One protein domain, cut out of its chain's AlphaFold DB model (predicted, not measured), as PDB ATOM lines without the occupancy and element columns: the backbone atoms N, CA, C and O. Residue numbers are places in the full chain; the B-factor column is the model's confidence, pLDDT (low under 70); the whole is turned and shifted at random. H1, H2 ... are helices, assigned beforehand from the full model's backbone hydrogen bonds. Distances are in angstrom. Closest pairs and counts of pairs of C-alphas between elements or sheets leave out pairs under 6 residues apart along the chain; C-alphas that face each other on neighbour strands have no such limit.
ATOM      1  N   THR A   4      38.488  27.033  17.654       76.50
ATOM      2  CA  THR A   4      37.366  26.116  17.858       76.50
ATOM      3  C   THR A   4      37.276  25.714  19.328       76.50
ATOM      4  O   THR A   4      38.275  25.728  20.050       76.50
ATOM      5  N   CYS A   5      36.089  25.285  19.762       70.25
ATOM      6  CA  CYS A   5      35.864  24.787  21.121       70.25
ATOM      7  C   CYS A   5      36.904  23.722  21.531       70.25
ATOM      8  O   CYS A   5      37.415  23.744  22.643       70.25
ATOM      9  N   GLU A   6      37.303  22.837  20.608       78.88
ATOM     10  CA  GLU A   6      38.338  21.819  20.852       78.88
ATOM     11  C   GLU A   6      39.740  22.388  21.104       78.88
ATOM     12  O   GLU A   6      40.494  21.826  21.903       78.88
ATOM     13  N   ILE A   7      40.122  23.464  20.410       82.50
ATOM     14  CA  ILE A   7      41.418  24.124  20.621       82.50
ATOM     15  C   ILE A   7      41.401  24.813  21.983       82.50
ATOM     16  O   ILE A   7      42.296  24.578  22.793       82.50
ATOM     17  N   LEU A   8      40.334  25.565  22.266       76.00
ATOM     18  CA  LEU A   8      40.156  26.272  23.532       76.00
ATOM     19  C   LEU A   8      40.179  25.304  24.724       76.00
ATOM     20  O   LEU A   8      40.953  25.500  25.656       76.00
ATOM     21  N   CYS A   9      39.415  24.208  24.673       76.38
ATOM     22  CA  CYS A   9      39.389  23.205  25.739       76.38
ATOM     23  C   CYS A   9      40.761  22.557  25.982       76.38
ATOM     24  O   CYS A   9      41.121  22.285  27.126       76.38
ATOM     25  N   ARG A  10      41.547  22.321  24.926       82.06
ATOM     26  CA  ARG A  10      42.887  21.730  25.040       82.06
ATOM     27  C   ARG A  10      43.888  22.689  25.673       82.06
ATOM     28  O   ARG A  10      44.669  22.273  26.524       82.06
ATOM     29  N   GLU A  11      43.873  23.953  25.262       82.12
ATOM     30  CA  GLU A  11      44.751  24.974  25.834       82.12
ATOM     31  C   GLU A  11      44.406  25.259  27.299       82.12
ATOM     32  O   GLU A  11      45.305  25.385  28.130       82.12
ATOM     33  N   LEU A  12      43.114  25.288  27.636       79.94
ATOM     34  CA  LEU A  12      42.645  25.428  29.015       79.94
ATOM     35  C   LEU A  12      43.075  24.241  29.881       79.94
ATOM     36  O   LEU A  12      43.609  24.453  30.964       79.94
ATOM     37  N   ALA A  13      42.934  23.009  29.382       78.12
ATOM     38  CA  ALA A  13      43.375  21.807  30.093       78.12
ATOM     39  C   ALA A  13      44.899  21.744  30.304       78.12
ATOM     40  O   ALA A  13      45.365  21.088  31.231       78.12
ATOM     41  N   ALA A  14      45.686  22.409  29.452       81.31
ATOM     42  CA  ALA A  14      47.133  22.523  29.632       81.31
ATOM     43  C   ALA A  14      47.521  23.602  30.657       81.31
ATOM     44  O   ALA A  14      48.550  23.474  31.318       81.31
ATOM     45  N   LYS A  15      46.725  24.674  30.771       77.75
ATOM     46  CA  LYS A  15      47.004  25.811  31.663       77.75
ATOM     47  C   LYS A  15      46.468  25.628  33.078       77.75
ATOM     48  O   LYS A  15      47.070  26.151  34.011       77.75
ATOM     49  N   TYR A  16      45.366  24.905  33.236       76.81
ATOM     50  CA  TYR A  16      44.675  24.762  34.511       76.81
ATOM     51  C   TYR A  16      44.581  23.286  34.906       76.81
ATOM     52  O   TYR A  16      44.197  22.456  34.078       76.81
ATOM     53  N   PRO A  17      44.936  22.929  36.152       74.94
ATOM     54  CA  PRO A  17      44.845  21.553  36.610       74.94
ATOM     55  C   PRO A  17      43.373  21.126  36.740       74.94
ATOM     56  O   PRO A  17      42.488  21.934  37.024       74.94
ATOM     57  N   ALA A  18      43.108  19.840  36.485       69.25
ATOM     58  CA  ALA A  18      41.757  19.286  36.324       69.25
ATOM     59  C   ALA A  18      40.857  19.380  37.574       69.25
ATOM     60  O   ALA A  18      39.655  19.137  37.493       69.25
ATOM     61  N   ASP A  19      41.436  19.699  38.726       76.12
ATOM     62  CA  ASP A  19      40.788  19.861  40.025       76.12
ATOM     63  C   ASP A  19      40.376  21.310  40.331       76.12
ATOM     64  O   ASP A  19      39.681  21.549  41.318       76.12
ATOM     65  N   THR A  20      40.751  22.276  39.484       71.94
ATOM     66  CA  THR A  20      40.354  23.678  39.651       71.94
ATOM     67  C   THR A  20      39.038  23.950  38.916       71.94
ATOM     68  O   THR A  20      38.999  23.853  37.687       71.94
ATOM     69  N   PRO A  21      37.946  24.307  39.619       66.38
ATOM     70  CA  PRO A  21      36.708  24.701  38.962       66.38
ATOM     71  C   PRO A  21      36.935  26.000  38.181       66.38
ATOM     72  O   PRO A  21      37.304  27.024  38.749       66.38
ATOM     73  N   LEU A  22      36.709  25.946  36.870       70.06
ATOM     74  CA  LEU A  22      36.828  27.083  35.962       70.06
ATOM     75  C   LEU A  22      35.444  27.489  35.470       70.06
ATOM     76  O   LEU A  22      34.698  26.660  34.945       70.06
ATOM     77  N   MET A  23      35.118  28.772  35.596       70.62
ATOM     78  CA  MET A  23      33.973  29.358  34.909       70.62
ATOM     79  C   MET A  23      34.454  29.955  33.588       70.62
ATOM     80  O   MET A  23      35.278  30.868  33.568       70.62
ATOM     81  N   LEU A  24      33.955  29.411  32.479       71.19
ATOM     82  CA  LEU A  24      34.276  29.889  31.141       71.19
ATOM     83  C   LEU A  24      33.133  30.758  30.622       71.19
ATOM     84  O   LEU A  24      32.005  30.284  30.497       71.19
ATOM     85  N   VAL A  25      33.446  31.999  30.263       74.50
ATOM     86  CA  VAL A  25      32.566  32.844  29.452       74.50
ATOM     87  C   VAL A  25      33.177  32.921  28.063       74.50
ATOM     88  O   VAL A  25      34.298  33.403  27.897       74.50
ATOM     89  N   VAL A  26      32.456  32.397  27.076       77.38
ATOM     90  CA  VAL A  26      32.812  32.519  25.662       77.38
ATOM     91  C   VAL A  26      32.042  33.712  25.127       77.38
ATOM     92  O   VAL A  26      30.848  33.788  25.366       77.38
ATOM     93  N   TRP A  27      32.736  34.625  24.450       84.31
ATOM     94  CA  TRP A  27      32.120  35.739  23.739       84.31
ATOM     95  C   TRP A  27      32.196  35.466  22.241       84.31
ATOM     96  O   TRP A  27      33.294  35.378  21.682       84.31
ATOM     97  N   SER A  28      31.044  35.327  21.594       87.62
ATOM     98  CA  SER A  28      30.944  35.203  20.142       87.62
ATOM     99  C   SER A  28      30.642  36.553  19.472       87.62
ATOM    100  O   SER A  28      30.114  37.467  20.113       87.62
ATOM    101  N   PRO A  29      30.948  36.710  18.169       90.19
ATOM    102  CA  PRO A  29      30.520  37.876  17.398       90.19
ATOM    103  C   PRO A  29      29.012  38.149  17.506       90.19
ATOM    104  O   PRO A  29      28.601  39.301  17.610       90.19
ATOM    105  N   GLU A  30      28.196  37.093  17.524       90.81
ATOM    106  CA  GLU A  30      26.738  37.169  17.626       90.81
ATOM    107  C   GLU A  30      26.284  37.685  18.997       90.81
ATOM    108  O   GLU A  30      25.355  38.484  19.069       90.81
ATOM    109  N   GLU A  31      26.948  37.278  20.081       90.38
ATOM    110  CA  GLU A  31      26.654  37.775  21.431       90.38
ATOM    111  C   GLU A  31      27.023  39.251  21.583       90.38
ATOM    112  O   GLU A  31      26.267  40.015  22.183       90.38
ATOM    113  N   ILE A  32      28.146  39.677  20.999       92.25
ATOM    114  CA  ILE A  32      28.545  41.090  20.968       92.25
ATOM    115  C   ILE A  32      27.552  41.916  20.147       92.25
ATOM    116  O   ILE A  32      27.175  43.008  20.575       92.25
ATOM    117  N   GLN A  33      27.085  41.392  19.010       92.19
ATOM    118  CA  GLN A  33      26.060  42.050  18.205       92.19
ATOM    119  C   GLN A  33      24.736  42.167  18.971       92.19
ATOM    120  O   GLN A  33      24.175  43.255  19.035       92.19
ATOM    121  N   ALA A  34      24.275  41.093  19.617       92.81
ATOM    122  CA  ALA A  34      23.055  41.117  20.422       92.81
ATOM    123  C   ALA A  34      23.153  42.103  21.600       92.81
ATOM    124  O   ALA A  34      22.172  42.768  21.938       92.81
ATOM    125  N   LEU A  35      24.339  42.226  22.210       92.62
ATOM    126  CA  LEU A  35      24.602  43.217  23.252       92.62
ATOM    127  C   LEU A  35      24.495  44.643  22.698       92.62
ATOM    128  O   LEU A  35      23.841  45.484  23.311       92.62
ATOM    129  N   ALA A  36      25.105  44.903  21.539       92.38
ATOM    130  CA  ALA A  36      25.090  46.208  20.883       92.38
ATOM    131  C   ALA A  36      23.686  46.607  20.402       92.38
ATOM    132  O   ALA A  36      23.278  47.752  20.598       92.38
ATOM    133  N   ASP A  37      22.918  45.661  19.860       92.75
ATOM    134  CA  ASP A  37      21.526  45.874  19.457       92.75
ATOM    135  C   ASP A  37      20.659  46.271  20.662       92.75
ATOM    136  O   ASP A  37      19.839  47.180  20.566       92.75
ATOM    137  N   GLY A  38      20.888  45.658  21.831       91.81
ATOM    138  CA  GLY A  38      20.239  46.049  23.087       91.81
ATOM    139  C   GLY A  38      20.634  47.443  23.599       91.81
ATOM    140  O   GLY A  38      19.961  47.981  24.479       91.81
ATOM    141  N   MET A  39      21.707  48.025  23.058       92.19
ATOM    142  CA  MET A  39      22.190  49.378  23.348       92.19
ATOM    143  C   MET A  39      21.821  50.392  22.250       92.19
ATOM    144  O   MET A  39      22.260  51.538  22.329       92.19
ATOM    145  N   ASP A  40      21.062  49.991  21.223       92.00
ATOM    146  CA  ASP A  40      20.796  50.783  20.013       92.00
ATOM    147  C   ASP A  40      22.079  51.203  19.250       92.00
ATOM    148  O   ASP A  40      22.124  52.240  18.579       92.00
ATOM    149  N   ILE A  41      23.144  50.390  19.321       89.88
ATOM    150  CA  ILE A  41      24.424  50.624  18.638       89.88
ATOM    151  C   ILE A  41      24.576  49.651  17.469       89.88
ATOM    152  O   ILE A  41      24.651  48.440  17.645       89.88
ATOM    153  N   SER A  42      24.722  50.187  16.257       90.88
ATOM    154  CA  SER A  42      25.070  49.380  15.083       90.88
ATOM    155  C   SER A  42      26.586  49.257  14.955       90.88
ATOM    156  O   SER A  42      27.264  50.258  14.700       90.88
ATOM    157  N   LEU A  43      27.112  48.042  15.120       90.19
ATOM    158  CA  LEU A  43      28.522  47.707  14.925       90.19
ATOM    159  C   LEU A  43      28.762  47.107  13.534       90.19
ATOM    160  O   LEU A  43      27.945  46.365  13.001       90.19
ATOM    161  N   SER A  44      29.914  47.422  12.952       90.50
ATOM    162  CA  SER A  44      30.455  46.736  11.778       90.50
ATOM    163  C   SER A  44      31.254  45.496  12.181       90.50
ATOM    164  O   SER A  44      31.788  45.425  13.288       90.50
ATOM    165  N   ASP A  45      31.462  44.561  11.252       90.44
ATOM    166  CA  ASP A  45      32.286  43.366  11.491       90.44
ATOM    167  C   ASP A  45      33.691  43.687  12.028       90.44
ATOM    168  O   ASP A  45      34.274  42.924  12.801       90.44
ATOM    169  N   HIS A  46      34.275  44.811  11.599       89.44
ATOM    170  CA  HIS A  46      35.580  45.250  12.091       89.44
ATOM    171  C   HIS A  46      35.513  45.723  13.546       89.44
ATOM    172  O   HIS A  46      36.408  45.415  14.334       89.44
ATOM    173  N   GLU A  47      34.451  46.428  13.920       90.31
ATOM    174  CA  GLU A  47      34.244  46.884  15.292       90.31
ATOM    175  C   GLU A  47      33.938  45.717  16.222       90.31
ATOM    176  O   GLU A  47      34.521  45.657  17.296       90.31
ATOM    177  N   ILE A  48      33.145  44.734  15.785       92.12
ATOM    178  CA  ILE A  48      32.910  43.499  16.546       92.12
ATOM    179  C   ILE A  48      34.240  42.789  16.828       92.12
ATOM    180  O   ILE A  48      34.531  42.439  17.972       92.12
ATOM    181  N   ARG A  49      35.109  42.647  15.815       90.38
ATOM    182  CA  ARG A  49      36.463  42.093  16.006       90.38
ATOM    183  C   ARG A  49      37.314  42.932  16.960       90.38
ATOM    184  O   ARG A  49      38.076  42.374  17.740       90.38
ATOM    185  N   THR A  50      37.182  44.253  16.908       91.00
ATOM    186  CA  THR A  50      37.916  45.171  17.792       91.00
ATOM    187  C   THR A  50      37.447  45.050  19.242       91.00
ATOM    188  O   THR A  50      38.275  45.031  20.148       91.00
ATOM    189  N   VAL A  51      36.137  44.922  19.470       90.81
ATOM    190  CA  VAL A  51      35.557  44.678  20.798       90.81
ATOM    191  C   VAL A  51      36.071  43.352  21.353       90.81
ATOM    192  O   VAL A  51      36.582  43.325  22.468       90.81
ATOM    193  N   LEU A  52      36.019  42.274  20.563       90.56
ATOM    194  CA  LEU A  52      36.533  40.964  20.970       90.56
ATOM    195  C   LEU A  52      38.033  41.010  21.304       90.56
ATOM    196  O   LEU A  52      38.445  40.477  22.332       90.56
ATOM    197  N   ALA A  53      38.849  41.689  20.490       89.25
ATOM    198  CA  ALA A  53      40.281  41.850  20.758       89.25
ATOM    199  C   ALA A  53      40.533  42.578  22.086       89.25
ATOM    200  O   ALA A  53      41.337  42.132  22.897       89.25
ATOM    201  N   ARG A  54      39.775  43.644  22.361       87.31
ATOM    202  CA  ARG A  54      39.874  44.377  23.630       87.31
ATOM    203  C   ARG A  54      39.409  43.564  24.832       87.31
ATOM    204  O   ARG A  54      39.954  43.748  25.912       87.31
ATOM    205  N   LEU A  55      38.428  42.677  24.662       87.19
ATOM    206  CA  LEU A  55      38.028  41.732  25.708       87.19
ATOM    207  C   LEU A  55      39.157  40.739  26.015       87.19
ATOM    208  O   LEU A  55      39.386  40.417  27.178       87.19
ATOM    209  N   GLU A  56      39.889  40.275  25.000       84.25
ATOM    210  CA  GLU A  56      41.050  39.401  25.204       84.25
ATOM    211  C   GLU A  56      42.189  40.098  25.962       84.25
ATOM    212  O   GLU A  56      42.782  39.476  26.847       84.25
ATOM    213  N   ASP A  57      42.445  41.373  25.659       86.88
ATOM    214  CA  ASP A  57      43.505  42.178  26.281       86.88
ATOM    215  C   ASP A  57      43.258  42.488  27.772       86.88
ATOM    216  O   ASP A  57      44.178  42.929  28.465       86.88
ATOM    217  N   ILE A  58      42.049  42.244  28.300       82.94
ATOM    218  CA  ILE A  58      41.768  42.396  29.735       82.94
ATOM    219  C   ILE A  58      42.595  41.364  30.512       82.94
ATOM    220  O   ILE A  58      42.403  40.154  30.307       82.94
ATOM    221  N   PRO A  59      43.468  41.803  31.434       78.94
ATOM    222  CA  PRO A  59      44.358  40.905  32.147       78.94
ATOM    223  C   PRO A  59      43.575  40.043  33.149       78.94
ATOM    224  O   PRO A  59      42.511  40.425  33.637       78.94
ATOM    225  N   GLU A  60      44.070  38.831  33.416       73.62
ATOM    226  CA  GLU A  60      43.347  37.825  34.213       73.62
ATOM    227  C   GLU A  60      43.086  38.261  35.664       73.62
ATOM    228  O   GLU A  60      42.093  37.835  36.240       73.62
ATOM    229  N   ASP A  61      43.902  39.155  36.225       72.62
ATOM    230  CA  ASP A  61      43.723  39.745  37.561       72.62
ATOM    231  C   ASP A  61      42.518  40.696  37.656       72.62
ATOM    232  O   ASP A  61      41.984  40.915  38.742       72.62
ATOM    233  N   GLN A  62      42.080  41.252  36.522       66.06
ATOM    234  CA  GLN A  62      40.907  42.125  36.419       66.06
ATOM    235  C   GLN A  62      39.638  41.367  36.013       66.06
ATOM    236  O   GLN A  62      38.543  41.936  36.020       66.06
ATOM    237  N   ARG A  63      39.754  40.084  35.656       71.19
ATOM    238  CA  ARG A  63      38.594  39.236  35.371       71.19
ATOM    239  C   ARG A  63      37.963  38.846  36.705       71.19
ATOM    240  O   ARG A  63      38.645  38.396  37.620       71.19
ATOM    241  N   THR A  64      36.653  39.044  36.834       65.75
ATOM    242  CA  THR A  64      35.932  38.597  38.036       65.75
ATOM    243  C   THR A  64      35.997  37.071  38.152       65.75
ATOM    244  O   THR A  64      36.319  36.396  37.174       65.75
ATOM    245  N   GLU A  65      35.622  36.498  39.303       59.72
ATOM    246  CA  GLU A  65      35.513  35.033  39.472       59.72
ATOM    247  C   GLU A  65      34.630  34.362  38.396       59.72
ATOM    248  O   GLU A  65      34.754  33.166  38.142       59.72
ATOM    249  N   SER A  66      33.765  35.137  37.730       60.81
ATOM    250  CA  SER A  66      32.880  34.699  36.647       60.81
ATOM    251  C   SER A  66      33.317  35.147  35.244       60.81
ATOM    252  O   SER A  66      32.538  35.036  34.305       60.81
ATOM    253  N   GLY A  67      34.536  35.663  35.070       72.06
ATOM    254  CA  GLY A  67      35.045  36.158  33.787       72.06
ATOM    255  C   GLY A  67      34.758  37.643  33.531       72.06
ATOM    256  O   GLY A  67      34.661  38.450  34.462       72.06
ATOM    257  N   ILE A  68      34.679  38.026  32.253       77.38
ATOM    258  CA  ILE A  68      34.389  39.407  31.846       77.38
ATOM    259  C   ILE A  68      32.877  39.620  31.876       77.38
ATOM    260  O   ILE A  68      32.137  38.939  31.167       77.38
ATOM    261  N   SER A  69      32.422  40.569  32.694       81.75
ATOM    262  CA  SER A  69      30.996  40.883  32.811       81.75
ATOM    263  C   SER A  69      30.448  41.570  31.556       81.75
ATOM    264  O   SER A  69      31.164  42.296  30.862       81.75
ATOM    265  N   SER A  70      29.140  41.432  31.316       81.94
ATOM    266  CA  SER A  70      28.449  42.161  30.246       81.94
ATOM    267  C   SER A  70      28.584  43.679  30.384       81.94
ATOM    268  O   SER A  70      28.640  44.361  29.373       81.94
ATOM    269  N   GLY A  71      28.697  44.218  31.605       85.25
ATOM    270  CA  GLY A  71      28.905  45.656  31.822       85.25
ATOM    271  C   GLY A  71      30.232  46.159  31.245       85.25
ATOM    272  O   GLY A  71      30.262  47.198  30.594       85.25
ATOM    273  N   VAL A  72      31.305  45.379  31.399       86.94
ATOM    274  CA  VAL A  72      32.617  45.693  30.805       86.94
ATOM    275  C   VAL A  72      32.564  45.578  29.280       86.94
ATOM    276  O   VAL A  72      33.098  46.431  28.576       86.94
ATOM    277  N   ALA A  73      31.869  44.567  28.750       88.19
ATOM    278  CA  ALA A  73      31.658  44.446  27.308       88.19
ATOM    279  C   ALA A  73      30.869  45.640  26.740       88.19
ATOM    280  O   ALA A  73      31.273  46.202  25.725       88.19
ATOM    281  N   MET A  74      29.810  46.090  27.421       90.56
ATOM    282  CA  MET A  74      29.053  47.290  27.042       90.56
ATOM    283  C   MET A  74      29.926  48.553  27.065       90.56
ATOM    284  O   MET A  74      29.837  49.376  26.159       90.56
ATOM    285  N   GLU A  75      30.802  48.709  28.061       90.81
ATOM    286  CA  GLU A  75      31.735  49.841  28.126       90.81
ATOM    287  C   GLU A  75      32.717  49.845  26.944       90.81
ATOM    288  O   GLU A  75      32.936  50.882  26.314       90.81
ATOM    289  N   ILE A  76      33.253  48.677  26.578       90.94
ATOM    290  CA  ILE A  76      34.134  48.537  25.414       90.94
ATOM    291  C   ILE A  76      33.377  48.829  24.115       90.94
ATOM    292  O   ILE A  76      33.916  49.535  23.262       90.94
ATOM    293  N   ILE A  77      32.143  48.335  23.963       91.62
ATOM    294  CA  ILE A  77      31.287  48.624  22.803       91.62
ATOM    295  C   ILE A  77      31.052  50.131  22.677       91.62
ATOM    296  O   ILE A  77      31.279  50.689  21.603       91.62
ATOM    297  N   ASN A  78      30.682  50.799  23.774       90.69
ATOM    298  CA  ASN A  78      30.525  52.252  23.801       90.69
ATOM    299  C   ASN A  78      31.810  52.941  23.357       90.69
ATOM    300  O   ASN A  78      31.783  53.726  22.416       90.69
ATOM    301  N   ASN A  79      32.951  52.579  23.943       90.25
ATOM    302  CA  ASN A  79      34.223  53.197  23.597       90.25
ATOM    303  C   ASN A  79      34.602  52.988  22.121       90.25
ATOM    304  O   ASN A  79      35.098  53.912  21.480       90.25
ATOM    305  N   VAL A  80      34.375  51.797  21.564       89.00
ATOM    306  CA  VAL A  80      34.621  51.527  20.138       89.00
ATOM    307  C   VAL A  80      33.686  52.367  19.263       89.00
ATOM    308  O   VAL A  80      34.146  52.963  18.291       89.00
ATOM    309  N   SER A  81      32.408  52.478  19.636       86.62
ATOM    310  CA  SER A  81      31.420  53.263  18.889       86.62
ATOM    311  C   SER A  81      31.666  54.779  18.958       86.62
ATOM    312  O   SER A  81      31.553  55.467  17.945       86.62
ATOM    313  N   GLU A  82      32.067  55.304  20.118       85.94
ATOM    314  CA  GLU A  82      32.343  56.728  20.342       85.94
ATOM    315  C   GLU A  82      33.630  57.179  19.647       85.94
ATOM    316  O   GLU A  82      33.721  58.311  19.173       85.94
TER     317      GLU A  82
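AT A GLANCE: This is residues 4 to 82 of the 144 residues of the protein "DUF1380 domain-containing protein" of Salmonella enterica subsp. enterica serovar Heidelberg (UniProt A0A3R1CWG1). Helices H2, H3 and H4 pack crosswise into a cluster, and H1 lies away from them across a long link, with residues 13 to 21 sticking out. The printed part has 79 residues with four named helices, H1 to H4 in order, and no named strand: all helix. It is elongated, 42 by 24 by 19 A, and only just compact, close to loose, with a radius of gyration of the C-alphas of 13.9 A.

HOW THE PARTS SIT: H1, residues 5 to 15, is apart from H2, residues 29 to 37, H3, residues 45 to 56, and H4, residues 70 to 82. H2 touches residues 48 to 52 of H3 alone, about perpendicular at 76 degrees; the closest C-alphas, of Pro 29 and Ile 48, are 6.2 A apart. H2 touches residues 73 to 77 of H4 alone, about perpendicular at 75 degrees, closest at the C-alphas of Ala 36 and Ile 77, 6.9 A. H3 and H4 touch at a steep tilt of 47 degrees, opposite ways, closest at the C-alphas of Val 51 and Ile 77, 6.2 A. In H1, H2, H3 and H4 every O i to N i+4 pair is within hydrogen-bond range.

IN THESE COORDINATES: H1 begins at C-alpha 5 (35.864, 24.787, 21.121) and is 15.4 A long; H2 is 12.2 A, H3 16.8 A, and H4 18.0 A, ending at C-alpha 82 (32.343, 56.728, 20.342).

THE WHOLE: The C-alphas farthest apart, of Asp 19 and Glu 82, are 42.6 A apart. The printed part has no cut. The links H1 to H2 and H3 to H4 are long. Confidence is under 70 at residues 18, 21, 62 and 64 to 66.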